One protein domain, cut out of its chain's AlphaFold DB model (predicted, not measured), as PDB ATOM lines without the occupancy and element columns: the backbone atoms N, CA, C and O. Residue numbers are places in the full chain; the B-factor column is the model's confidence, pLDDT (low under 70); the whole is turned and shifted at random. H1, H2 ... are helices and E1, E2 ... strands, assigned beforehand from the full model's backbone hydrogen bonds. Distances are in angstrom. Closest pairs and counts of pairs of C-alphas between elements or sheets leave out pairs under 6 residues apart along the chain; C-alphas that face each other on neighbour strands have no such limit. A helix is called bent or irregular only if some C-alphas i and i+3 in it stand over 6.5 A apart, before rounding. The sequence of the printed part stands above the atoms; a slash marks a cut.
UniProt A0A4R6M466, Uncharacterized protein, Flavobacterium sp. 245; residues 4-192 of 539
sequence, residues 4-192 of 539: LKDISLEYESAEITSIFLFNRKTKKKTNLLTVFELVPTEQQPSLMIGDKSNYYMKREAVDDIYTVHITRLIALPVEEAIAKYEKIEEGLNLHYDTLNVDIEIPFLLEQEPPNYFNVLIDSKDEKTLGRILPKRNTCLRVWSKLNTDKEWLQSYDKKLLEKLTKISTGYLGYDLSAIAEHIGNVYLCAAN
ATOM      1  N   LEU A   4     237.548 151.078 251.816       84.69
ATOM      2  CA  LEU A   4     237.419 151.940 252.992       84.69
ATOM      3  C   LEU A   4     236.923 153.361 252.675       84.69
ATOM      4  O   LEU A   4     236.272 153.968 253.522       84.69
ATOM      5  N   LYS A   5     237.192 153.897 251.477       81.81
ATOM      6  CA  LYS A   5     236.702 155.231 251.084       81.81
ATOM      7  C   LYS A   5     235.198 155.263 250.854       81.81
ATOM      8  O   LYS A   5     234.579 156.274 251.136       81.81
ATOM      9  N   ASP A   6     234.611 154.172 250.379       83.44
ATOM     10  CA  ASP A   6     233.155 154.109 250.223       83.44
ATOM     11  C   ASP A   6     232.479 154.045 251.601       83.44
ATOM     12  O   ASP A   6     231.460 154.686 251.844       83.44
ATOM     13  N   ILE A   7     233.114 153.334 252.537       83.62
ATOM     14  CA  ILE A   7     232.658 153.193 253.923       83.62
ATOM     15  C   ILE A   7     232.748 154.519 254.682       83.62
ATOM     16  O   ILE A   7     231.906 154.777 255.537       83.62
ATOM     17  N   SER A   8     233.721 155.386 254.375       85.88
ATOM     18  CA  SER A   8     233.902 156.662 255.085       85.88
ATOM     19  C   SER A   8     232.660 157.557 255.045       85.88
ATOM     20  O   SER A   8     232.390 158.265 256.011       85.88
ATOM     21  N   LEU A   9     231.868 157.466 253.971       88.81
ATOM     22  CA  LEU A   9     230.639 158.237 253.763       88.81
ATOM     23  C   LEU A   9     229.516 157.869 254.748       88.81
ATOM     24  O   LEU A   9     228.517 158.583 254.857       88.81
ATOM     25  N   GLU A  10     229.645 156.748 255.456       90.19
ATOM     26  CA  GLU A  10     228.654 156.272 256.421       90.19
ATOM     27  C   GLU A  10     228.878 156.810 257.846       90.19
ATOM     28  O   GLU A  10     228.005 156.626 258.700       90.19
ATOM     29  N   TYR A  11     230.010 157.473 258.106       94.06
ATOM     30  CA  TYR A  11     230.450 157.882 259.442       94.06
ATOM     31  C   TYR A  11     230.681 159.395 259.529       94.06
ATOM     32  O   TYR A  11     231.050 160.037 258.551       94.06
ATOM     33  N   GLU A  12     230.466 159.976 260.712       93.75
ATOM     34  CA  GLU A  12     230.582 161.429 260.923       93.75
ATOM     35  C   GLU A  12     231.952 161.842 261.446       93.75
ATOM     36  O   GLU A  12     232.459 162.914 261.120       93.75
ATOM     37  N   SER A  13     232.549 161.007 262.292       95.25
ATOM     38  CA  SER A  13     233.837 161.293 262.913       95.25
ATOM     39  C   SER A  13     234.596 160.009 263.208       95.25
ATOM     40  O   SER A  13     234.099 158.905 262.985       95.25
ATOM     41  N   ALA A  14     235.822 160.151 263.692       96.38
ATOM     42  CA  ALA A  14     236.660 159.041 264.089       96.38
ATOM     43  C   ALA A  14     237.359 159.293 265.428       96.38
ATOM     44  O   ALA A  14     237.540 160.429 265.876       96.38
ATOM     45  N   GLU A  15     237.787 158.203 266.052       95.81
ATOM     46  CA  GLU A  15     238.585 158.193 267.271       95.81
ATOM     47  C   GLU A  15     239.836 157.349 267.065       95.81
ATOM     48  O   GLU A  15     239.817 156.350 266.347       95.81
ATOM     49  N   ILE A  16     240.927 157.726 267.730       96.94
ATOM     50  CA  ILE A  16     242.169 156.954 267.736       96.94
ATOM     51  C   ILE A  16     242.574 156.730 269.182       96.94
ATOM     52  O   ILE A  16     242.903 157.675 269.894       96.94
ATOM     53  N   THR A  17     242.582 155.470 269.610       97.12
ATOM     54  CA  THR A  17     243.152 155.044 270.890       97.12
ATOM     55  C   THR A  17     244.493 154.382 270.629       97.12
ATOM     56  O   THR A  17     244.553 153.430 269.856       97.12
ATOM     57  N   SER A  18     245.561 154.836 271.285       97.62
ATOM     58  CA  SER A  18     246.888 154.235 271.123       97.62
ATOM     59  C   SER A  18     247.572 154.015 272.462       97.62
ATOM     60  O   SER A  18     247.639 154.923 273.293       97.62
ATOM     61  N   ILE A  19     248.129 152.817 272.639       97.94
ATOM     62  CA  ILE A  19     249.112 152.490 273.668       97.94
ATOM     63  C   ILE A  19     250.469 152.369 272.981       97.94
ATOM     64  O   ILE A  19     250.599 151.687 271.966       97.94
ATOM     65  N   PHE A  20     251.491 153.007 273.541       97.38
ATOM     66  CA  PHE A  20     252.844 152.947 272.996       97.38
ATOM     67  C   PHE A  20     253.908 152.953 274.096       97.38
ATOM     68  O   PHE A  20     253.715 153.477 275.197       97.38
ATOM     69  N   LEU A  21     255.057 152.365 273.783       96.38
ATOM     70  CA  LEU A  21     256.223 152.298 274.648       96.38
ATOM     71  C   LEU A  21     257.193 153.424 274.305       96.38
ATOM     72  O   LEU A  21     257.697 153.487 273.190       96.38
ATOM     73  N   PHE A  22     257.505 154.288 275.265       97.00
ATOM     74  CA  PHE A  22     258.519 155.326 275.104       97.00
ATOM     75  C   PHE A  22     259.859 154.879 275.692       97.00
ATOM     76  O   PHE A  22     259.958 154.640 276.898       97.00
ATOM     77  N   ASN A  23     260.894 154.831 274.853       95.06
ATOM     78  CA  ASN A  23     262.281 154.666 275.272       95.06
ATOM     79  C   ASN A  23     262.916 156.048 275.497       95.06
ATOM     80  O   ASN A  23     263.182 156.802 274.563       95.06
ATOM     81  N   ARG A  24     263.195 156.390 276.754       93.75
ATOM     82  CA  ARG A  24     263.724 157.695 277.175       93.75
ATOM     83  C   ARG A  24     265.153 157.957 276.703       93.75
ATOM     84  O   ARG A  24     265.510 159.134 276.583       93.75
ATOM     85  N   LYS A  25     265.936 156.898 276.454       93.50
ATOM     86  CA  LYS A  25     267.323 156.975 275.970       93.50
ATOM     87  C   LYS A  25     267.364 157.281 274.477       93.50
ATOM     88  O   LYS A  25     268.025 158.230 274.078       93.50
ATOM     89  N   THR A  26     266.630 156.520 273.667       94.50
ATOM     90  CA  THR A  26     266.615 156.687 272.201       94.50
ATOM     91  C   THR A  26     265.587 157.706 271.717       94.50
ATOM     92  O   THR A  26     265.604 158.080 270.551       94.50
ATOM     93  N   LYS A  27     264.676 158.142 272.596       95.12
ATOM     94  CA  LYS A  27     263.495 158.974 272.299       95.12
ATOM     95  C   LYS A  27     262.471 158.328 271.358       95.12
ATOM     96  O   LYS A  27     261.488 158.979 270.998       95.12
ATOM     97  N   LYS A  28     262.649 157.048 271.030       95.50
ATOM     98  CA  LYS A  28     261.732 156.285 270.184       95.50
ATOM     99  C   LYS A  28     260.451 155.938 270.928       95.50
ATOM    100  O   LYS A  28     260.478 155.652 272.130       95.50
ATOM    101  N   LYS A  29     259.335 155.961 270.206       96.88
ATOM    102  CA  LYS A  29     258.016 155.559 270.697       96.88
ATOM    103  C   LYS A  29     257.535 154.417 269.822       96.88
ATOM    104  O   LYS A  29     257.437 154.609 268.624       96.88
ATOM    105  N   THR A  30     257.268 153.255 270.393       95.81
ATOM    106  CA  THR A  30     256.924 152.042 269.640       95.81
ATOM    107  C   THR A  30     255.478 151.664 269.903       95.81
ATOM    108  O   THR A  30     255.059 151.649 271.062       95.81
ATOM    109  N   ASN A  31     254.712 151.361 268.854       97.12
ATOM    110  CA  ASN A  31     253.323 150.935 269.004       97.12
ATOM    111  C   ASN A  31     253.209 149.651 269.847       97.12
ATOM    112  O   ASN A  31     253.902 148.669 269.587       97.12
ATOM    113  N   LEU A  32     252.304 149.654 270.829       96.56
ATOM    114  CA  LEU A  32     251.893 148.453 271.562       96.56
ATOM    115  C   LEU A  32     250.458 148.036 271.226       96.56
ATOM    116  O   LEU A  32     250.152 146.857 271.325       96.56
ATOM    117  N   LEU A  33     249.576 148.966 270.866       97.56
ATOM    118  CA  LEU A  33     248.224 148.697 270.371       97.56
ATOM    119  C   LEU A  33     247.639 150.007 269.840       97.56
ATOM    120  O   LEU A  33     247.630 151.002 270.570       97.56
ATOM    121  N   THR A  34     247.062 149.994 268.640       98.12
ATOM    122  CA  THR A  34     246.268 151.126 268.137       98.12
ATOM    123  C   THR A  34     244.902 150.646 267.665       98.12
ATOM    124  O   THR A  34     244.800 149.658 266.941       98.12
ATOM    125  N   VAL A  35     243.848 151.360 268.055       97.69
ATOM    126  CA  VAL A  35     242.475 151.136 267.593       97.69
ATOM    127  C   VAL A  35     241.924 152.445 267.040       97.69
ATOM    128  O   VAL A  35     241.802 153.432 267.768       97.69
ATOM    129  N   PHE A  36     241.587 152.429 265.757       97.75
ATOM    130  CA  PHE A  36     240.800 153.435 265.066       97.75
ATOM    131  C   PHE A  36     239.327 153.030 265.151       97.75
ATOM    132  O   PHE A  36     238.978 151.890 264.838       97.75
ATOM    133  N   GLU A  37     238.459 153.943 265.560       96.38
ATOM    134  CA  GLU A  37     237.011 153.739 265.551       96.38
ATOM    135  C   GLU A  37     236.354 154.773 264.642       96.38
ATOM    136  O   GLU A  37     236.549 155.969 264.835       96.38
ATOM    137  N   LEU A  38     235.558 154.319 263.675       95.88
ATOM    138  CA  LEU A  38     234.666 155.176 262.905       95.88
ATOM    139  C   LEU A  38     233.333 155.305 263.643       95.88
ATOM    140  O   LEU A  38     232.671 154.309 263.959       95.88
ATOM    141  N   VAL A  39     232.950 156.547 263.919       94.06
ATOM    142  CA  VAL A  39     231.822 156.912 264.772       94.06
ATOM    143  C   VAL A  39     230.670 157.418 263.896       94.06
ATOM    144  O   VAL A  39     230.791 158.465 263.251       94.06
ATOM    145  N   PRO A  40     229.554 156.673 263.823       93.44
ATOM    146  CA  PRO A  40     228.383 157.077 263.051       93.44
ATOM    147  C   PRO A  40     227.551 158.120 263.806       93.44
ATOM    148  O   PRO A  40     227.718 158.314 265.013       93.44
ATOM    149  N   THR A  41     226.587 158.720 263.110       89.69
ATOM    150  CA  THR A  41     225.661 159.721 263.657       89.69
ATOM    151  C   THR A  41     225.036 159.290 264.983       89.69
ATOM    152  O   THR A  41     224.604 158.143 265.145       89.69
ATOM    153  N   GLU A  42     224.977 160.227 265.934       88.44
ATOM    154  CA  GLU A  42     224.436 160.081 267.301       88.44
ATOM    155  C   GLU A  42     225.199 159.136 268.236       88.44
ATOM    156  O   GLU A  42     224.823 158.996 269.403       88.44
ATOM    157  N   GLN A  43     226.245 158.452 267.766       89.69
ATOM    158  CA  GLN A  43     227.040 157.629 268.663       89.69
ATOM    159  C   GLN A  43     227.839 158.527 269.602       89.69
ATOM    160  O   GLN A  43     228.611 159.377 269.165       89.69
ATOM    161  N   GLN A  44     227.652 158.322 270.906       87.31
ATOM    162  CA  GLN A  44     228.441 159.040 271.895       87.31
ATOM    163  C   GLN A  44     229.919 158.678 271.732       87.31
ATOM    164  O   GLN A  44     230.239 157.481 271.704       87.31
ATOM    165  N   PRO A  45     230.803 159.685 271.650       84.44
ATOM    166  CA  PRO A  45     232.220 159.425 271.577       84.44
ATOM    167  C   PRO A  45     232.715 158.799 272.881       84.44
ATOM    168  O   PRO A  45     232.137 158.984 273.959       84.44
ATOM    169  N   SER A  46     233.807 158.052 272.796       89.31
ATOM    170  CA  SER A  46     234.477 157.515 273.974       89.31
ATOM    171  C   SER A  46     235.066 158.645 274.822       89.31
ATOM    172  O   SER A  46     235.386 159.731 274.339       89.31
ATOM    173  N   LEU A  47     235.281 158.381 276.113       88.81
ATOM    174  CA  LEU A  47     235.944 159.350 276.984       88.81
ATOM    175  C   LEU A  47     237.386 159.582 276.527       88.81
ATOM    176  O   LEU A  47     238.145 158.620 276.353       88.81
ATOM    177  N   MET A  48     237.759 160.854 276.380       89.19
ATOM    178  CA  MET A  48     239.134 161.263 276.111       89.19
ATOM    179  C   MET A  48     240.057 160.777 277.237       89.19
ATOM    180  O   MET A  48     239.683 160.780 278.412       89.19
ATOM    181  N   ILE A  49     241.268 160.348 276.884       91.62
ATOM    182  CA  ILE A  49     242.261 159.900 277.863       91.62
ATOM    183  C   ILE A  49     243.289 161.007 278.063       91.62
ATOM    184  O   ILE A  49     244.026 161.354 277.146       91.62
ATOM    185  N   GLY A  50     243.368 161.515 279.292       86.31
ATOM    186  CA  GLY A  50     244.196 162.673 279.615       86.31
ATOM    187  C   GLY A  50     243.474 163.994 279.360       86.31
ATOM    188  O   GLY A  50     242.309 164.037 278.985       86.31
ATOM    189  N   ASP A  51     244.181 165.079 279.628       86.25
ATOM    190  CA  ASP A  51     243.706 166.454 279.500       86.25
ATOM    191  C   ASP A  51     244.904 167.354 279.168       86.25
ATOM    192  O   ASP A  51     246.050 166.889 279.141       86.25
ATOM    193  N   LYS A  52     244.667 168.654 278.973       85.12
ATOM    194  CA  LYS A  52     245.731 169.620 278.680       85.12
ATOM    195  C   LYS A  52     246.863 169.620 279.717       85.12
ATOM    196  O   LYS A  52     248.018 169.803 279.342       85.12
ATOM    197  N   SER A  53     246.563 169.374 280.998       84.12
ATOM    198  CA  SER A  53     247.573 169.332 282.072       84.12
ATOM    199  C   SER A  53     248.514 168.128 281.959       84.12
ATOM    200  O   SER A  53     249.664 168.189 282.388       84.12
ATOM    201  N   ASN A  54     248.042 167.052 281.328       84.69
ATOM    202  CA  ASN A  54     248.788 165.820 281.096       84.69
ATOM    203  C   ASN A  54     249.120 165.602 279.609       84.69
ATOM    204  O   ASN A  54     249.368 164.466 279.205       84.69
ATOM    205  N   TYR A  55     249.111 166.666 278.797       87.12
ATOM    206  CA  TYR A  55     249.380 166.613 277.352       87.12
ATOM    207  C   TYR A  55     248.495 165.600 276.605       87.12
ATOM    208  O   TYR A  55     248.947 164.970 275.659       87.12
ATOM    209  N   TYR A  56     247.251 165.408 277.060       90.38
ATOM    210  CA  TYR A  56     246.289 164.437 276.521       90.38
ATOM    211  C   TYR A  56     246.799 162.985 276.524       90.38
ATOM    212  O   TYR A  56     246.517 162.199 275.617       90.38
ATOM    213  N   MET A  57     247.569 162.617 277.552       94.25
ATOM    214  CA  MET A  57     248.050 161.251 277.755       94.25
ATOM    215  C   MET A  57     248.014 160.839 279.226       94.25
ATOM    216  O   MET A  57     247.990 161.662 280.143       94.25
ATOM    217  N   LYS A  58     248.086 159.530 279.463       96.19
ATOM    218  CA  LYS A  58     248.400 158.936 280.769       96.19
ATOM    219  C   LYS A  58     249.598 158.005 280.621       96.19
ATOM    220  O   LYS A  58     249.885 157.539 279.519       96.19
ATOM    221  N   ARG A  59     250.343 157.788 281.709       95.56
ATOM    222  CA  ARG A  59     251.618 157.063 281.660       95.56
ATOM    223  C   ARG A  59     251.881 156.210 282.890       95.56
ATOM    224  O   ARG A  59     251.528 156.602 283.997       95.56
ATOM    225  N   GLU A  60     252.607 155.121 282.689       96.25
ATOM    226  CA  GLU A  60     253.162 154.267 283.737       96.25
ATOM    227  C   GLU A  60     254.661 154.076 283.482       96.25
ATOM    228  O   GLU A  60     255.081 153.595 282.426       96.25
ATOM    229  N   ALA A  61     255.489 154.494 284.441       95.06
ATOM    230  CA  ALA A  61     256.931 154.284 284.367       95.06
ATOM    231  C   ALA A  61     257.250 152.808 284.632       95.06
ATOM    232  O   ALA A  61     256.793 152.249 285.631       95.06
ATOM    233  N   VAL A  62     258.027 152.198 283.738       92.50
ATOM    234  CA  VAL A  62     258.493 150.810 283.867       92.50
ATOM    235  C   VAL A  62     259.796 150.799 284.653       92.50
ATOM    236  O   VAL A  62     259.887 150.164 285.702       92.50
ATOM    237  N   ASP A  63     260.763 151.574 284.173       91.75
ATOM    238  CA  ASP A  63     262.081 151.787 284.761       91.75
ATOM    239  C   ASP A  63     262.645 153.148 284.288       91.75
ATOM    240  O   ASP A  63     261.910 154.006 283.780       91.75
ATOM    241  N   ASP A  64     263.950 153.369 284.463       90.12
ATOM    242  CA  ASP A  64     264.627 154.606 284.049       90.12
ATOM    243  C   ASP A  64     264.692 154.790 282.523       90.12
ATOM    244  O   ASP A  64     264.910 155.901 282.032       90.12
ATOM    245  N   ILE A  65     264.492 153.715 281.758       92.81
ATOM    246  CA  ILE A  65     264.579 153.666 280.297       92.81
ATOM    247  C   ILE A  65     263.184 153.732 279.676       92.81
ATOM    248  O   ILE A  65     262.985 154.479 278.722       92.81
ATOM    249  N   TYR A  66     262.218 152.989 280.204       95.25
ATOM    250  CA  TYR A  66     260.947 152.715 279.548       95.25
ATOM    251  C   TYR A  66     259.743 153.312 280.276       95.25
ATOM    252  O   TYR A  66     259.642 153.362 281.505       95.25
ATOM    253  N   THR A  67     258.774 153.800 279.505       96.56
ATOM    254  CA  THR A  67     257.493 154.301 280.021       96.56
ATOM    255  C   THR A  67     256.374 153.963 279.052       96.56
ATOM    256  O   THR A  67     256.440 154.337 277.883       96.56
ATOM    257  N   VAL A  68     255.331 153.299 279.543       97.31
ATOM    258  CA  VAL A  68     254.131 153.011 278.753       97.31
ATOM    259  C   VAL A  68     253.223 154.229 278.791       97.31
ATOM    260  O   VAL A  68     252.978 154.781 279.863       97.31
ATOM    261  N   HIS A  69     252.733 154.647 277.631       97.56
ATOM    262  CA  HIS A  69     251.779 155.738 277.489       97.56
ATOM    263  C   HIS A  69     250.495 155.239 276.843       97.56
ATOM    264  O   HIS A  69     250.513 154.300 276.049       97.56
ATOM    265  N   ILE A  70     249.394 155.906 277.171       97.56
ATOM    266  CA  ILE A  70     248.104 155.740 276.514       97.56
ATOM    267  C   ILE A  70     247.508 157.110 276.199       97.56
ATOM    268  O   ILE A  70     247.602 158.041 277.004       97.56
ATOM    269  N   THR A  71     246.881 157.223 275.034       96.62
ATOM    270  CA  THR A  71     246.152 158.414 274.597       96.62
ATOM    271  C   THR A  71     244.905 158.022 273.812       96.62
ATOM    272  O   THR A  71     244.842 156.931 273.234       96.62
ATOM    273  N   ARG A  72     243.907 158.909 273.810       95.12
ATOM    274  CA  ARG A  72     242.728 158.803 272.955       95.12
ATOM    275  C   ARG A  72     242.367 160.167 272.390       95.12
ATOM    276  O   ARG A  72     242.045 161.074 273.156       95.12
ATOM    277  N   LEU A  73     242.376 160.266 271.066       92.94
ATOM    278  CA  LEU A  73     241.845 161.397 270.315       92.94
ATOM    279  C   LEU A  73     240.431 161.075 269.843       92.94
ATOM    280  O   LEU A  73     240.159 159.942 269.449       92.94
ATOM    281  N   ILE A  74     239.549 162.068 269.896       92.56
ATOM    282  CA  ILE A  74     238.137 161.952 269.521       92.56
ATOM    283  C   ILE A  74     237.767 163.046 268.522       92.56
ATOM    284  O   ILE A  74     238.487 164.038 268.413       92.56
ATOM    285  N   ALA A  75     236.631 162.877 267.843       90.81
ATOM    286  CA  ALA A  75     236.085 163.850 266.895       90.81
ATOM    287  C   ALA A  75     237.043 164.210 265.739       90.81
ATOM    288  O   ALA A  75     237.076 165.348 265.273       90.81
ATOM    289  N   LEU A  76     237.830 163.235 265.275       93.38
ATOM    290  CA  LEU A  76     238.718 163.396 264.126       93.38
ATOM    291  C   LEU A  76     237.941 163.272 262.806       93.38
ATOM    292  O   LEU A  76     236.946 162.543 262.754       93.38
ATOM    293  N   PRO A  77     238.404 163.911 261.718       94.94
ATOM    294  CA  PRO A  77     237.873 163.654 260.384       94.94
ATOM    295  C   PRO A  77     238.041 162.180 259.988       94.94
ATOM    296  O   PRO A  77     239.120 161.601 260.131       94.94
ATOM    297  N   VAL A  78     236.981 161.577 259.442       95.94
ATOM    298  CA  VAL A  78     236.971 160.157 259.040       95.94
ATOM    299  C   VAL A  78     238.054 159.857 258.000       95.94
ATOM    300  O   VAL A  78     238.785 158.876 258.126       95.94
ATOM    301  N   GLU A  79     238.197 160.725 256.997       94.50
ATOM    302  CA  GLU A  79     239.204 160.573 255.941       94.50
ATOM    303  C   GLU A  79     240.632 160.602 256.492       94.50
ATOM    304  O   GLU A  79     241.483 159.836 256.042       94.50
ATOM    305  N   GLU A  80     240.891 161.443 257.498       94.06
ATOM    306  CA  GLU A  80     242.193 161.520 258.156       94.06
ATOM    307  C   GLU A  80     242.507 160.216 258.902       94.06
ATOM    308  O   GLU A  80     243.603 159.669 258.764       94.06
ATOM    309  N   ALA A  81     241.546 159.690 259.664       95.50
ATOM    310  CA  ALA A  81     241.715 158.440 260.400       95.50
ATOM    311  C   ALA A  81     241.952 157.244 259.464       95.50
ATOM    312  O   ALA A  81     242.853 156.441 259.711       95.50
ATOM    313  N   ILE A  82     241.196 157.153 258.363       95.56
ATOM    314  CA  ILE A  82     241.380 156.105 257.351       95.56
ATOM    315  C   ILE A  82     242.744 156.237 256.677       95.56
ATOM    316  O   ILE A  82     243.451 155.241 256.562       95.56
ATOM    317  N   ALA A  83     243.160 157.448 256.295       94.62
ATOM    318  CA  ALA A  83     244.466 157.662 255.675       94.62
ATOM    319  C   ALA A  83     245.623 157.265 256.609       94.62
ATOM    320  O   ALA A  83     246.584 156.637 256.163       94.62
ATOM    321  N   LYS A  84     245.520 157.579 257.910       95.88
ATOM    322  CA  LYS A  84     246.492 157.139 258.928       95.88
ATOM    323  C   LYS A  84     246.513 155.618 259.078       95.88
ATOM    324  O   LYS A  84     247.589 155.044 259.188       95.88
ATOM    325  N   TYR A  85     245.355 154.959 259.061       96.00
ATOM    326  CA  TYR A  85     245.282 153.497 259.109       96.00
ATOM    327  C   TYR A  85     245.884 152.844 257.853       96.00
ATOM    328  O   TYR A  85     246.675 151.903 257.958       96.00
ATOM    329  N   GLU A  86     245.557 153.353 256.660       93.81
ATOM    330  CA  GLU A  86     246.074 152.839 255.386       93.81
ATOM    331  C   GLU A  86     247.604 152.933 255.310       93.81
ATOM    332  O   GLU A  86     248.220 152.001 254.804       93.81
ATOM    333  N   LYS A  87     248.201 153.992 255.878       94.69
ATOM    334  CA  LYS A  87     249.650 154.263 255.867       94.69
ATOM    335  C   LYS A  87     250.367 153.973 257.187       94.69
ATOM    336  O   LYS A  87     251.445 154.508 257.430       94.69
ATOM    337  N   ILE A  88     249.774 153.174 258.067       96.00
ATOM    338  CA  ILE A  88     250.281 153.013 259.435       96.00
ATOM    339  C   ILE A  88     251.722 152.466 259.504       96.00
ATOM    340  O   ILE A  88     252.438 152.713 260.472       96.00
ATOM    341  N   GLU A  89     252.168 151.758 258.469       93.88
ATOM    342  CA  GLU A  89     253.528 151.243 258.306       93.88
ATOM    343  C   GLU A  89     254.576 152.365 258.186       93.88
ATOM    344  O   GLU A  89     255.738 152.157 258.528       93.88
ATOM    345  N   GLU A  90     254.176 153.568 257.756       95.25
ATOM    346  CA  GLU A  90     255.023 154.771 257.735       95.25
ATOM    347  C   GLU A  90     255.181 155.397 259.139       95.25
ATOM    348  O   GLU A  90     255.994 156.301 259.337       95.25
ATOM    349  N   GLY A  91     254.426 154.904 260.126       95.44
ATOM    350  CA  GLY A  91     254.322 155.444 261.477       95.44
ATOM    351  C   GLY A  91     252.982 156.136 261.735       95.44
ATOM    352  O   GLY A  91     252.195 156.411 260.832       95.44
ATOM    353  N   LEU A  92     252.716 156.429 263.007       97.12
ATOM    354  CA  LEU A  92     251.495 157.094 263.456       97.12
ATOM    355  C   LEU A  92     251.826 158.428 264.121       97.12
ATOM    356  O   LEU A  92     252.416 158.466 265.200       97.12
ATOM    357  N   ASN A  93     251.382 159.519 263.501       95.31
ATOM    358  CA  ASN A  93     251.499 160.868 264.043       95.31
ATOM    359  C   ASN A  93     250.205 161.301 264.753       95.31
ATOM    360  O   ASN A  93     249.132 161.402 264.148       95.31
ATOM    361  N   LEU A  94     250.306 161.584 266.049       92.88
ATOM    362  CA  LEU A  94     249.211 162.059 266.894       92.88
ATOM    363  C   LEU A  94     249.497 163.500 267.324       92.88
ATOM    364  O   LEU A  94     250.212 163.738 268.299       92.88
ATOM    365  N   HIS A  95     248.943 164.455 266.571       89.94
ATOM    366  CA  HIS A  95     249.089 165.894 266.810       89.94
ATOM    367  C   HIS A  95     247.728 166.513 267.136       89.94
ATOM    368  O   HIS A  95     246.836 166.518 266.292       89.94
ATOM    369  N   TYR A  96     247.563 167.021 268.357       86.12
ATOM    370  CA  TYR A  96     246.318 167.652 268.807       86.12
ATOM    371  C   TYR A  96     246.570 168.607 269.981       86.12
ATOM    372  O   TYR A  96     246.991 168.163 271.046       86.12
ATOM    373  N   ASP A  97     246.281 169.903 269.819       87.69
ATOM    374  CA  ASP A  97     246.559 170.955 270.821       87.69
ATOM    375  C   ASP A  97     248.010 170.871 271.347       87.69
ATOM    376  O   ASP A  97     248.945 171.237 270.635       87.69
ATOM    377  N   THR A  98     248.221 170.349 272.560       87.62
ATOM    378  CA  THR A  98     249.552 170.173 273.168       87.62
ATOM    379  C   THR A  98     250.128 168.759 273.027       87.62
ATOM    380  O   THR A  98     251.273 168.527 273.420       87.62
ATOM    381  N   LEU A  99     249.366 167.809 272.476       90.00
ATOM    382  CA  LEU A  99     249.841 166.469 272.137       90.00
ATOM    383  C   LEU A  99     250.665 166.534 270.848       90.00
ATOM    384  O   LEU A  99     250.159 166.942 269.805       90.00
ATOM    385  N   ASN A 100     251.920 166.095 270.926       91.75
ATOM    386  CA  ASN A 100     252.824 165.996 269.784       91.75
ATOM    387  C   ASN A 100     253.630 164.692 269.875       91.75
ATOM    388  O   ASN A 100     254.635 164.614 270.592       91.75
ATOM    389  N   VAL A 101     253.125 163.631 269.241       94.31
ATOM    390  CA  VAL A 101     253.646 162.272 269.396       94.31
ATOM    391  C   VAL A 101     253.705 161.553 268.052       94.31
ATOM    392  O   VAL A 101     252.679 161.136 267.527       94.31
ATOM    393  N   ASP A 102     254.923 161.297 267.579       96.69
ATOM    394  CA  ASP A 102     255.184 160.328 266.509       96.69
ATOM    395  C   ASP A 102     255.513 158.951 267.094       96.69
ATOM    396  O   ASP A 102     256.397 158.839 267.958       96.69
ATOM    397  N   ILE A 103     254.787 157.930 266.637       97.62
ATOM    398  CA  ILE A 103     254.888 156.526 267.044       97.62
ATOM    399  C   ILE A 103     255.414 155.704 265.862       97.62
ATOM    400  O   ILE A 103     254.827 155.690 264.784       97.62
ATOM    401  N   GLU A 104     256.512 154.993 266.084       96.94
ATOM    402  CA  GLU A 104     257.119 154.055 265.144       96.94
ATOM    403  C   GLU A 104     256.398 152.701 265.180       96.94
ATOM    404  O   GLU A 104     256.033 152.188 266.248       96.94
ATOM    405  N   ILE A 105     256.286 152.083 264.004       95.38
ATOM    406  CA  ILE A 105     255.890 150.686 263.825       95.38
ATOM    407  C   ILE A 105     257.105 149.938 263.260       95.38
ATOM    408  O   ILE A 105     257.258 149.825 262.049       95.38
ATOM    409  N   PRO A 106     258.035 149.480 264.119       90.38
ATOM    410  CA  PRO A 106     259.314 148.916 263.685       90.38
ATOM    411  C   PRO A 106     259.209 147.460 263.201       90.38
ATOM    412  O   PRO A 106     260.230 146.797 263.045       90.38
ATOM    413  N   PHE A 107     257.996 146.943 263.017       90.75
ATOM    414  CA  PHE A 107     257.718 145.553 262.680       90.75
ATOM    415  C   PHE A 107     256.751 145.465 261.498       90.75
ATOM    416  O   PHE A 107     255.998 146.399 261.223       90.75
ATOM    417  N   LEU A 108     256.768 144.327 260.804       92.50
ATOM    418  CA  LEU A 108     255.865 144.079 259.687       92.50
ATOM    419  C   LEU A 108     254.424 143.907 260.185       92.50
ATOM    420  O   LEU A 108     254.180 143.296 261.233       92.50
ATOM    421  N   LEU A 109     253.488 144.446 259.406       94.06
ATOM    422  CA  LEU A 109     252.055 144.296 259.594       94.06
ATOM    423  C   LEU A 109     251.438 143.597 258.383       94.06
ATOM    424  O   LEU A 109     251.687 143.975 257.242       94.06
ATOM    425  N   GLU A 110     250.598 142.605 258.648       91.88
ATOM    426  CA  GLU A 110     249.841 141.867 257.644       91.88
ATOM    427  C   GLU A 110     248.362 142.252 257.718       91.88
ATOM    428  O   GLU A 110     247.753 142.251 258.790       91.88
ATOM    429  N   GLN A 111     247.773 142.604 256.577       91.31
ATOM    430  CA  GLN A 111     246.363 142.977 256.493       91.31
ATOM    431  C   GLN A 111     245.468 141.733 256.609       91.31
ATOM    432  O   GLN A 111     245.545 140.834 255.776       91.31
ATOM    433  N   GLU A 112     244.563 141.737 257.587       87.94
ATOM    434  CA  GLU A 112     243.564 140.696 257.820       87.94
ATOM    435  C   GLU A 112     242.180 141.326 258.052       87.94
ATOM    436  O   GLU A 112     242.015 142.146 258.965       87.94
ATOM    437  N   PRO A 113     241.148 140.946 257.288       85.06
ATOM    438  CA  PRO A 113     241.172 140.096 256.096       85.06
ATOM    439  C   PRO A 113     241.938 140.707 254.910       85.06
ATOM    440  O   PRO A 113     242.004 141.939 254.800       85.06
ATOM    441  N   PRO A 114     242.450 139.888 253.970       83.50
ATOM    442  CA  PRO A 114     243.040 140.378 252.729       83.50
ATOM    443  C   PRO A 114     242.061 141.256 251.937       83.50
ATOM    444  O   PRO A 114     240.843 141.120 252.053       83.50
ATOM    445  N   ASN A 115     242.585 142.138 251.083       81.69
ATOM    446  CA  ASN A 115     241.795 143.024 250.210       81.69
ATOM    447  C   ASN A 115     240.820 143.971 250.941       81.69
ATOM    448  O   ASN A 115     239.875 144.458 250.325       81.69
ATOM    449  N   TYR A 116     241.046 144.254 252.228       82.31
ATOM    450  CA  TYR A 116     240.196 145.133 253.041       82.31
ATOM    451  C   TYR A 116     238.730 144.685 253.144       82.31
ATOM    452  O   TYR A 116     237.848 145.508 253.388       82.31
ATOM    453  N   PHE A 117     238.446 143.388 253.017       84.75
ATOM    454  CA  PHE A 117     237.163 142.871 253.494       84.75
ATOM    455  C   PHE A 117     237.084 143.020 255.015       84.75
ATOM    456  O   PHE A 117     238.101 142.968 255.699       84.75
ATOM    457  N   ASN A 118     235.886 143.223 255.557       89.00
ATOM    458  CA  ASN A 118     235.695 143.366 256.997       89.00
ATOM    459  C   ASN A 118     235.285 142.044 257.650       89.00
ATOM    460  O   ASN A 118     234.495 141.280 257.097       89.00
ATOM    461  N   VAL A 119     235.725 141.827 258.889       91.06
ATOM    462  CA  VAL A 119     235.125 140.813 259.769       91.06
ATOM    463  C   VAL A 119     234.037 141.476 260.596       91.06
ATOM    464  O   VAL A 119     234.256 142.532 261.186       91.06
ATOM    465  N   LEU A 120     232.856 140.862 260.660       91.94
ATOM    466  CA  LEU A 120     231.797 141.317 261.556       91.94
ATOM    467  C   LEU A 120     231.943 140.651 262.931       91.94
ATOM    468  O   LEU A 120     231.760 139.433 263.072       91.94
ATOM    469  N   ILE A 121     232.255 141.457 263.942       90.56
ATOM    470  CA  ILE A 121     232.473 141.038 265.328       90.56
ATOM    471  C   ILE A 121     231.273 141.451 266.179       90.56
ATOM    472  O   ILE A 121     230.827 142.595 266.126       90.56
ATOM    473  N   ASP A 122     230.758 140.509 266.969       84.62
ATOM    474  CA  ASP A 122     229.764 140.815 267.998       84.62
ATOM    475  C   ASP A 122     230.457 141.639 269.090       84.62
ATOM    476  O   ASP A 122     231.483 141.220 269.628       84.62
ATOM    477  N   SER A 123     229.916 142.809 269.422       70.31
ATOM    478  CA  SER A 123     230.493 143.699 270.435       70.31
ATOM    479  C   SER A 123     230.560 143.070 271.835       70.31
ATOM    480  O   SER A 123     231.324 143.523 272.696       70.31
ATOM    481  N   LYS A 124     229.776 142.012 272.067       73.69
ATOM    482  CA  LYS A 124     229.768 141.221 273.301       73.69
ATOM    483  C   LYS A 124     230.719 140.029 273.262       73.69
ATOM    484  O   LYS A 124     230.845 139.347 274.275       73.69
ATOM    485  N   ASP A 125     231.385 139.755 272.140       78.75
ATOM    486  CA  ASP A 125     232.421 138.726 272.114       78.75
ATOM    487  C   ASP A 125     233.611 139.178 272.972       78.75
ATOM    488  O   ASP A 125     234.202 140.227 272.743       78.75
ATOM    489  N   GLU A 126     233.962 138.395 273.985       78.12
ATOM    490  CA  GLU A 126     235.130 138.642 274.842       78.12
ATOM    491  C   GLU A 126     236.236 137.607 274.631       78.12
ATOM    492  O   GLU A 126     237.262 137.645 275.310       78.12
ATOM    493  N   LYS A 127     236.038 136.663 273.704       74.19
ATOM    494  CA  LYS A 127     236.970 135.553 273.489       74.19
ATOM    495  C   LYS A 127     238.101 135.897 272.532       74.19
ATOM    496  O   LYS A 127     239.128 135.233 272.575       74.19
ATOM    497  N   THR A 128     237.893 136.872 271.650       76.81
ATOM    498  CA  THR A 128     238.840 137.233 270.585       76.81
ATOM    499  C   THR A 128     238.946 138.762 270.443       76.81
ATOM    500  O   THR A 128     239.034 139.471 271.446       76.81
ATOM    501  N   LEU A 129     238.874 139.291 269.215       85.25
ATOM    502  CA  LEU A 129     238.944 140.716 268.879       85.25
ATOM    503  C   LEU A 129     237.953 141.572 269.674       85.25
ATOM    504  O   LEU A 129     238.296 142.672 270.091       85.25
ATOM    505  N   GLY A 130     236.743 141.078 269.947       85.69
ATOM    506  CA  GLY A 130     235.735 141.853 270.679       85.69
ATOM    507  C   GLY A 130     236.150 142.249 272.108       85.69
ATOM    508  O   GLY A 130     235.545 143.149 272.699       85.69
ATOM    509  N   ARG A 131     237.211 141.643 272.663       87.19
ATOM    510  CA  ARG A 131     237.786 142.034 273.956       87.19
ATOM    511  C   ARG A 131     238.526 143.371 273.902       87.19
ATOM    512  O   ARG A 131     238.459 144.111 274.877       87.19
ATOM    513  N   ILE A 132     239.210 143.671 272.795       89.88
ATOM    514  CA  ILE A 132     240.025 144.890 272.650       89.88
ATOM    515  C   ILE A 132     239.271 146.065 272.016       89.88
ATOM    516  O   ILE A 132     239.728 147.208 272.093       89.88
ATOM    517  N   LEU A 133     238.141 145.773 271.374       91.19
ATOM    518  CA  LEU A 133     237.324 146.733 270.646       91.19
ATOM    519  C   LEU A 133     236.385 147.516 271.580       91.19
ATOM    520  O   LEU A 133     236.025 147.032 272.658       91.19
ATOM    521  N   PRO A 134     235.952 148.722 271.173       88.62
ATOM    522  CA  PRO A 134     234.998 149.514 271.938       88.62
ATOM    523  C   PRO A 134     233.681 148.756 272.148       88.62
ATOM    524  O   PRO A 134     233.124 148.146 271.236       88.62
ATOM    525  N   LYS A 135     233.140 148.818 273.367       87.62
ATOM    526  CA  LYS A 135     231.850 148.197 273.683       87.62
ATOM    527  C   LYS A 135     230.711 149.052 273.126       87.62
ATOM    528  O   LYS A 135     230.479 150.173 273.582       87.62
ATOM    529  N   ARG A 136     230.004 148.513 272.129       88.25
ATOM    530  CA  ARG A 136     228.855 149.134 271.449       88.25
ATOM    531  C   ARG A 136     227.633 148.215 271.486       88.25
ATOM    532  O   ARG A 136     227.744 147.034 271.799       88.25
ATOM    533  N   ASN A 137     226.455 148.750 271.183       87.94
ATOM    534  CA  ASN A 137     225.199 147.983 271.204       87.94
ATOM    535  C   ASN A 137     224.965 147.138 269.942       87.94
ATOM    536  O   ASN A 137     224.035 146.336 269.912       87.94
ATOM    537  N   THR A 138     225.776 147.345 268.910       90.88
ATOM    538  CA  THR A 138     225.702 146.668 267.615       90.88
ATOM    539  C   THR A 138     227.042 146.038 267.276       90.88
ATOM    540  O   THR A 138     228.062 146.349 267.902       90.88
ATOM    541  N   CYS A 139     227.041 145.151 266.286       92.44
ATOM    542  CA  CYS A 139     228.266 144.577 265.759       92.44
ATOM    543  C   CYS A 139     229.219 145.652 265.221       92.44
ATOM    544  O   CYS A 139     228.814 146.722 264.757       92.44
ATOM    545  N   LEU A 140     230.506 145.316 265.245       93.25
ATOM    546  CA  LEU A 140     231.569 146.120 264.667       93.25
ATOM    547  C   LEU A 140     232.089 145.444 263.403       93.25
ATOM    548  O   LEU A 140     232.411 144.254 263.410       93.25
ATOM    549  N   ARG A 141     232.205 146.213 262.324       93.44
ATOM    550  CA  ARG A 141     233.021 145.844 261.166       93.44
ATOM    551  C   ARG A 141     234.473 146.106 261.534       93.44
ATOM    552  O   ARG A 141     234.762 147.177 262.056       93.44
ATOM    553  N   VAL A 142     235.359 145.142 261.312       94.31
ATOM    554  CA  VAL A 142     236.753 145.214 261.764       94.31
ATOM    555  C   VAL A 142     237.701 144.885 260.623       94.31
ATOM    556  O   VAL A 142     237.526 143.880 259.934       94.31
ATOM    557  N   TRP A 143     238.725 145.720 260.487       94.62
ATOM    558  CA  TRP A 143     239.901 145.517 259.655       94.62
ATOM    559  C   TRP A 143     241.126 145.520 260.555       94.62
ATOM    560  O   TRP A 143     241.285 146.393 261.409       94.62
ATOM    561  N   SER A 144     242.008 144.553 260.363       94.94
ATOM    562  CA  SER A 144     243.176 144.362 261.213       94.94
ATOM    563  C   SER A 144     244.445 144.462 260.387       94.94
ATOM    564  O   SER A 144     244.514 143.975 259.265       94.94
ATOM    565  N   LYS A 145     245.463 145.083 260.963       95.81
ATOM    566  CA  LYS A 145     246.849 144.997 260.527       95.81
ATOM    567  C   LYS A 145     247.604 144.312 261.659       95.81
ATOM    568  O   LYS A 145     247.771 144.876 262.743       95.81
ATOM    569  N   LEU A 146     247.931 143.044 261.450       94.50
ATOM    570  CA  LEU A 146     248.431 142.134 262.469       94.50
ATOM    571  C   LEU A 146     249.948 142.056 262.398       94.50
ATOM    572  O   LEU A 146     250.519 141.786 261.349       94.50
ATOM    573  N   ASN A 147     250.601 142.244 263.535       93.62
ATOM    574  CA  ASN A 147     251.999 141.889 263.678       93.62
ATOM    575  C   ASN A 147     252.054 140.400 264.052       93.62
ATOM    576  O   ASN A 147     251.731 140.036 265.176       93.62
ATOM    577  N   THR A 148     252.391 139.526 263.115       89.75
ATOM    578  CA  THR A 148     252.454 138.070 263.349       89.75
ATOM    579  C   THR A 148     253.765 137.660 264.026       89.75
ATOM    580  O   THR A 148     253.777 136.743 264.847       89.75
ATOM    581  N   ASP A 149     254.846 138.397 263.762       88.19
ATOM    582  CA  ASP A 149     256.150 138.227 264.403       88.19
ATOM    583  C   ASP A 149     256.237 138.968 265.750       88.19
ATOM    584  O   ASP A 149     256.257 140.201 265.809       88.19
ATOM    585  N   LYS A 150     256.324 138.194 266.838       86.88
ATOM    586  CA  LYS A 150     256.408 138.680 268.225       86.88
ATOM    587  C   LYS A 150     257.801 138.539 268.847       86.88
ATOM    588  O   LYS A 150     257.917 138.718 270.060       86.88
ATOM    589  N   GLU A 151     258.855 138.238 268.083       85.88
ATOM    590  CA  GLU A 151     260.212 138.069 268.638       85.88
ATOM    591  C   GLU A 151     260.672 139.307 269.420       85.88
ATOM    592  O   GLU A 151     261.234 139.201 270.513       85.88
ATOM    593  N   TRP A 152     260.328 140.497 268.925       85.19
ATOM    594  CA  TRP A 152     260.646 141.768 269.574       85.19
ATOM    595  C   TRP A 152     260.066 141.883 270.994       85.19
ATOM    596  O   TRP A 152     260.694 142.496 271.859       85.19
ATOM    597  N   LEU A 153     258.916 141.259 271.277       84.50
ATOM    598  CA  LEU A 153     258.272 141.313 272.592       84.50
ATOM    599  C   LEU A 153     259.046 140.511 273.651       84.50
ATOM    600  O   LEU A 153     259.045 140.889 274.821       84.50
ATOM    601  N   GLN A 154     259.755 139.450 273.246       80.75
ATOM    602  CA  GLN A 154     260.552 138.610 274.151       80.75
ATOM    603  C   GLN A 154     261.720 139.374 274.787       80.75
ATOM    604  O   GLN A 154     262.219 138.988 275.842       80.75
ATOM    605  N   SER A 155     262.150 140.471 274.158       76.19
ATOM    606  CA  SER A 155     263.251 141.302 274.647       76.19
ATOM    607  C   SER A 155     262.889 142.177 275.858       76.19
ATOM    608  O   SER A 155     263.778 142.800 276.445       76.19
ATOM    609  N   TYR A 156     261.611 142.236 276.249       79.88
ATOM    610  CA  TYR A 156     261.146 143.094 277.336       79.88
ATOM    611  C   TYR A 156     260.896 142.337 278.644       79.88
ATOM    612  O   TYR A 156     260.364 141.231 278.670       79.88
ATOM    613  N   ASP A 157     261.255 142.980 279.757       79.75
ATOM    614  CA  ASP A 157     261.133 142.435 281.111       79.75
ATOM    615  C   ASP A 157     259.664 142.322 281.573       79.75
ATOM    616  O   ASP A 157     258.795 143.108 281.183       79.75
ATOM    617  N   LYS A 158     259.399 141.401 282.504       86.75
ATOM    618  CA  LYS A 158     258.109 141.179 283.174       86.75
ATOM    619  C   LYS A 158     257.521 142.463 283.770       86.75
ATOM    620  O   LYS A 158     256.305 142.647 283.760       86.75
ATOM    621  N   LYS A 159     258.372 143.395 284.217       90.94
ATOM    622  CA  LYS A 159     257.949 144.722 284.695       90.94
ATOM    623  C   LYS A 159     257.174 145.519 283.648       90.94
ATOM    624  O   LYS A 159     256.243 146.236 284.011       90.94
ATOM    625  N   LEU A 160     257.535 145.418 282.363       91.56
ATOM    626  CA  LEU A 160     256.795 146.086 281.291       91.56
ATOM    627  C   LEU A 160     255.357 145.571 281.250       91.56
ATOM    628  O   LEU A 160     254.428 146.377 281.215       91.56
ATOM    629  N   LEU A 161     255.185 144.249 281.294       91.44
ATOM    630  CA  LEU A 161     253.874 143.606 281.253       91.44
ATOM    631  C   LEU A 161     253.014 144.025 282.447       91.44
ATOM    632  O   LEU A 161     251.871 144.409 282.247       91.44
ATOM    633  N   GLU A 162     253.573 144.090 283.657       93.94
ATOM    634  CA  GLU A 162     252.848 144.569 284.847       93.94
ATOM    635  C   GLU A 162     252.346 146.018 284.699       93.94
ATOM    636  O   GLU A 162     251.218 146.348 285.080       93.94
ATOM    637  N   LYS A 163     253.167 146.913 284.128       95.88
ATOM    638  CA  LYS A 163     252.742 148.297 283.852       95.88
ATOM    639  C   LYS A 163     251.725 148.373 282.722       95.88
ATOM    640  O   LYS A 163     250.811 149.197 282.789       95.88
ATOM    641  N   LEU A 164     251.857 147.506 281.720       95.50
ATOM    642  CA  LEU A 164     250.905 147.380 280.627       95.50
ATOM    643  C   LEU A 164     249.541 146.896 281.132       95.50
ATOM    644  O   LEU A 164     248.528 147.484 280.755       95.50
ATOM    645  N   THR A 165     249.502 145.912 282.036       94.81
ATOM    646  CA  THR A 165     248.281 145.493 282.740       94.81
ATOM    647  C   THR A 165     247.635 146.692 283.406       94.81
ATOM    648  O   THR A 165     246.508 147.039 283.074       94.81
ATOM    649  N   LYS A 166     248.372 147.388 284.280       96.38
ATOM    650  CA  LYS A 166     247.829 148.495 285.076       96.38
ATOM    651  C   LYS A 166     247.191 149.583 284.208       96.38
ATOM    652  O   LYS A 166     246.075 150.020 284.496       96.38
ATOM    653  N   ILE A 167     247.881 150.014 283.149       96.50
ATOM    654  CA  ILE A 167     247.392 151.090 282.281       96.50
ATOM    655  C   ILE A 167     246.218 150.629 281.404       96.50
ATOM    656  O   ILE A 167     245.231 151.351 281.281       96.50
ATOM    657  N   SER A 168     246.273 149.417 280.841       95.50
ATOM    658  CA  SER A 168     245.196 148.892 279.990       95.50
ATOM    659  C   SER A 168     243.930 148.599 280.798       95.50
ATOM    660  O   SER A 168     242.852 149.055 280.417       95.50
ATOM    661  N   THR A 169     244.039 147.982 281.978       94.62
ATOM    662  CA  THR A 169     242.873 147.733 282.840       94.62
ATOM    663  C   THR A 169     242.241 149.030 283.327       94.62
ATOM    664  O   THR A 169     241.020 149.131 283.385       94.62
ATOM    665  N   GLY A 170     243.064 150.037 283.645       94.44
ATOM    666  CA  GLY A 170     242.592 151.305 284.199       94.44
ATOM    667  C   GLY A 170     241.819 152.174 283.205       94.44
ATOM    668  O   GLY A 170     240.907 152.886 283.614       94.44
ATOM    669  N   TYR A 171     242.164 152.117 281.914       93.69
ATOM    670  CA  TYR A 171     241.596 153.014 280.898       93.69
ATOM    671  C   TYR A 171     240.784 152.314 279.804       93.69
ATOM    672  O   TYR A 171     239.936 152.952 279.181       93.69
ATOM    673  N   LEU A 172     241.036 151.028 279.550       91.25
ATOM    674  CA  LEU A 172     240.364 150.246 278.505       91.25
ATOM    675  C   LEU A 172     239.454 149.148 279.071       91.25
ATOM    676  O   LEU A 172     238.620 148.622 278.342       91.25
ATOM    677  N   GLY A 173     239.578 148.823 280.362       90.75
ATOM    678  CA  GLY A 173     238.749 147.814 281.028       90.75
ATOM    679  C   GLY A 173     239.195 146.367 280.799       90.75
ATOM    680  O   GLY A 173     238.480 145.446 281.187       90.75
ATOM    681  N   TYR A 174     240.371 146.141 280.203       91.31
ATOM    682  CA  TYR A 174     240.950 144.810 279.992       91.31
ATOM    683  C   TYR A 174     242.467 144.807 280.194       91.31
ATOM    684  O   TYR A 174     243.126 145.823 280.005       91.31
ATOM    685  N   ASP A 175     243.019 143.648 280.557       93.06
ATOM    686  CA  ASP A 175     244.463 143.427 280.669       93.06
ATOM    687  C   ASP A 175     245.052 143.036 279.309       93.06
ATOM    688  O   ASP A 175     244.854 141.911 278.853       93.06
ATOM    689  N   LEU A 176     245.773 143.964 278.675       93.44
ATOM    690  CA  LEU A 176     246.435 143.735 277.389       93.44
ATOM    691  C   LEU A 176     247.599 142.730 277.493       93.44
ATOM    692  O   LEU A 176     247.874 142.022 276.531       93.44
ATOM    693  N   SER A 177     248.260 142.621 278.650       91.12
ATOM    694  CA  SER A 177     249.350 141.648 278.830       91.12
ATOM    695  C   SER A 177     248.841 140.202 278.828       91.12
ATOM    696  O   SER A 177     249.550 139.298 278.392       91.12
ATOM    697  N   ALA A 178     247.592 139.992 279.262       88.44
ATOM    698  CA  ALA A 178     246.934 138.689 279.274       88.44
ATOM    699  C   ALA A 178     246.463 138.232 277.881       88.44
ATOM    700  O   ALA A 178     246.011 137.098 277.745       88.44
ATOM    701  N   ILE A 179     246.536 139.112 276.879       89.12
ATOM    702  CA  ILE A 179     246.159 138.871 275.479       89.12
ATOM    703  C   ILE A 179     247.275 139.370 274.551       89.12
ATOM    704  O   ILE A 179     247.091 140.227 273.679       89.12
ATOM    705  N   ALA A 180     248.482 138.861 274.803       88.62
ATOM    706  CA  ALA A 180     249.714 139.292 274.153       88.62
ATOM    707  C   ALA A 180     249.689 139.154 272.618       88.62
ATOM    708  O   ALA A 180     250.413 139.873 271.930       88.62
ATOM    709  N   GLU A 181     248.816 138.305 272.067       90.50
ATOM    710  CA  GLU A 181     248.565 138.177 270.630       90.50
ATOM    711  C   GLU A 181     248.132 139.496 269.965       90.50
ATOM    712  O   GLU A 181     248.375 139.697 268.772       90.50
ATOM    713  N   HIS A 182     247.547 140.429 270.726       93.75
ATOM    714  CA  HIS A 182     247.141 141.742 270.222       93.75
ATOM    715  C   HIS A 182     248.237 142.815 270.319       93.75
ATOM    716  O   HIS A 182     248.082 143.881 269.719       93.75
ATOM    717  N   ILE A 183     249.338 142.568 271.040       94.38
ATOM    718  CA  ILE A 183     250.390 143.570 271.270       94.38
ATOM    719  C   ILE A 183     251.154 143.846 269.976       94.38
ATOM    720  O   ILE A 183     251.771 142.951 269.423       94.38
ATOM    721  N   GLY A 184     251.160 145.087 269.507       94.69
ATOM    722  CA  GLY A 184     251.772 145.533 268.255       94.69
ATOM    723  C   GLY A 184     250.775 145.632 267.100       94.69
ATOM    724  O   GLY A 184     251.073 146.260 266.089       94.69
ATOM    725  N   ASN A 185     249.569 145.084 267.249       96.62
ATOM    726  CA  ASN A 185     248.572 145.108 266.184       96.62
ATOM    727  C   ASN A 185     247.881 146.478 266.095       96.62
ATOM    728  O   ASN A 185     247.852 147.269 267.048       96.62
ATOM    729  N   VAL A 186     247.290 146.733 264.930       97.81
ATOM    730  CA  VAL A 186     246.522 147.940 264.629       97.81
ATOM    731  C   VAL A 186     245.158 147.534 264.086       97.81
ATOM    732  O   VAL A 186     245.065 146.720 263.170       97.81
ATOM    733  N   TYR A 187     244.089 148.114 264.621       97.31
ATOM    734  CA  TYR A 187     242.717 147.789 264.233       97.31
ATOM    735  C   TYR A 187     241.985 149.035 263.763       97.31
ATOM    736  O   TYR A 187     242.089 150.080 264.392       97.31
ATOM    737  N   LEU A 188     241.206 148.902 262.699       96.81
ATOM    738  CA  LEU A 188     240.156 149.835 262.323       96.81
ATOM    739  C   LEU A 188     238.826 149.141 262.574       96.81
ATOM    740  O   LEU A 188     238.620 148.011 262.137       96.81
ATOM    741  N   CYS A 189     237.927 149.800 263.287       95.12
ATOM    742  CA  CYS A 189     236.594 149.287 263.535       95.12
ATOM    743  C   CYS A 189     235.532 150.337 263.240       95.12
ATOM    744  O   CYS A 189     235.779 151.536 263.339       95.12
ATOM    745  N   ALA A 190     234.350 149.879 262.855       94.00
ATOM    746  CA  ALA A 190     233.256 150.751 262.479       94.00
ATOM    747  C   ALA A 190     231.933 150.148 262.958       94.00
ATOM    748  O   ALA A 190     231.617 148.993 262.660       94.00
ATOM    749  N   ALA A 191     231.182 150.913 263.751       91.88
ATOM    750  CA  ALA A 191     229.897 150.465 264.281       91.88
ATOM    751  C   ALA A 191     228.835 150.369 263.183       91.88
ATOM    752  O   ALA A 191     228.986 150.954 262.110       91.88
ATOM    753  N   ASN A 192     227.739 149.656 263.452       92.25
ATOM    754  CA  ASN A 192     226.628 149.573 262.508       92.25
ATOM    755  C   ASN A 192     226.121 150.990 262.132       92.25
ATOM    756  O   ASN A 192     225.700 151.743 263.025       92.25
TER     757      ASN A 192
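Overview. This is residues 4 to 192 of the 539 residues of an uncharacterized protein of Flavobacterium sp. 245 (UniProt A0A4R6M466). A large, twisted sheet of eight strands makes the core; the small hairpin E5 and E6 and the helix H2 cover one face, and the long helix H4 packs on the opposite face. The hairpin's strands cross those beneath them, a sandwich of very unequal sheets, only partly face to face. The printed part has 189 residues, with five named helices and ten named strands in the order H1 E1 E2 E3 E4 H2 E5 E6 E7 E8 E9 H3 H4 H5 E10. The large sheet is branched and mixed, the small one antiparallel, and the class is mixed, helices and strands. The whole is compact and rounded, spanning 45 by 35 by 30 A, with a radius of gyration of the C-alphas of 15.6 A.

Along the chain. H1, residues 4 to 8, begins at C-alpha 4 (237.419, 151.940, 252.992). E1, residues 13 to 23, is 31.7 A long; E2, residues 29 to 39, is 26.9 A and bends by 71 degrees at residue 32. E3 is residues 58 to 61, and E4, residues 66 to 76, is 29.1 A long. H2 is residues 78 to 86, E5 92 to 96, E6 99 to 103, E7 110 to 112, E8 119 to 121, E9 140 to 146 and H3 151 to 154. H4, residues 158 to 172, is 20.5 A long. H5, residues 177 to 182, is irregular, with C-alphas 178 and 181 8.8 A apart. E10, residues 186 to 191, ends at C-alpha 191 (229.897, 150.465, 264.281).

Arrangement. E1 has antiparallel E2 on one side (N 17 to O 35, 2.9 A) and antiparallel E4 on the other (N 16 to O 73, 2.9 A). E3 is antiparallel to E4 (N 60 to O 68, 2.9 A). E10 is parallel to E2 (N 36 to O 187, 2.8 A) and antiparallel to E9 (N 143 to O 188, 2.8 A). On the other side of E9 lie E7 (N 110 to O 146, 2.8 A) and E8 (N 121 to O 140, 2.9 A), both antiparallel. E5 and E6 form a hairpin (N 94 to O 101, 2.8 A), at 63 degrees to the large sheet's strands. H2 lies over E2 and E10 at a height over the sheet of 8.2 A. On the opposite face H4 runs along E4, at 20 degrees on the local plane and a height of 8.9 A. Residues 161 to 165 of H4 touch H5, about perpendicular at 83 degrees, closest at the C-alphas of Leu 161 and Ser 177, 5.5 A. H1 touches H2, closest at the C-alphas of Ser 8 and Val 78, 6.1 A. H1 and H5 only graze the sheet; H3 is not on it and touches no helix. In H1, H2 and H4 every O i to N i+4 pair is within hydrogen-bond range; H5 has 0 of 2, with 1 of 3 O i to N i+3 pairs, and H3 is too short for an O i to N i+4 pair.

Size, cuts and confidence. The C-alphas farthest apart, of Asp 6 and Asp 64, are 46.2 A apart. The printed part has no cut. The links E2 to E3 and E8 to E9, 18 residues each, are long. The mean pLDDT of the printed part is 91.4, and no printed residue is under 70.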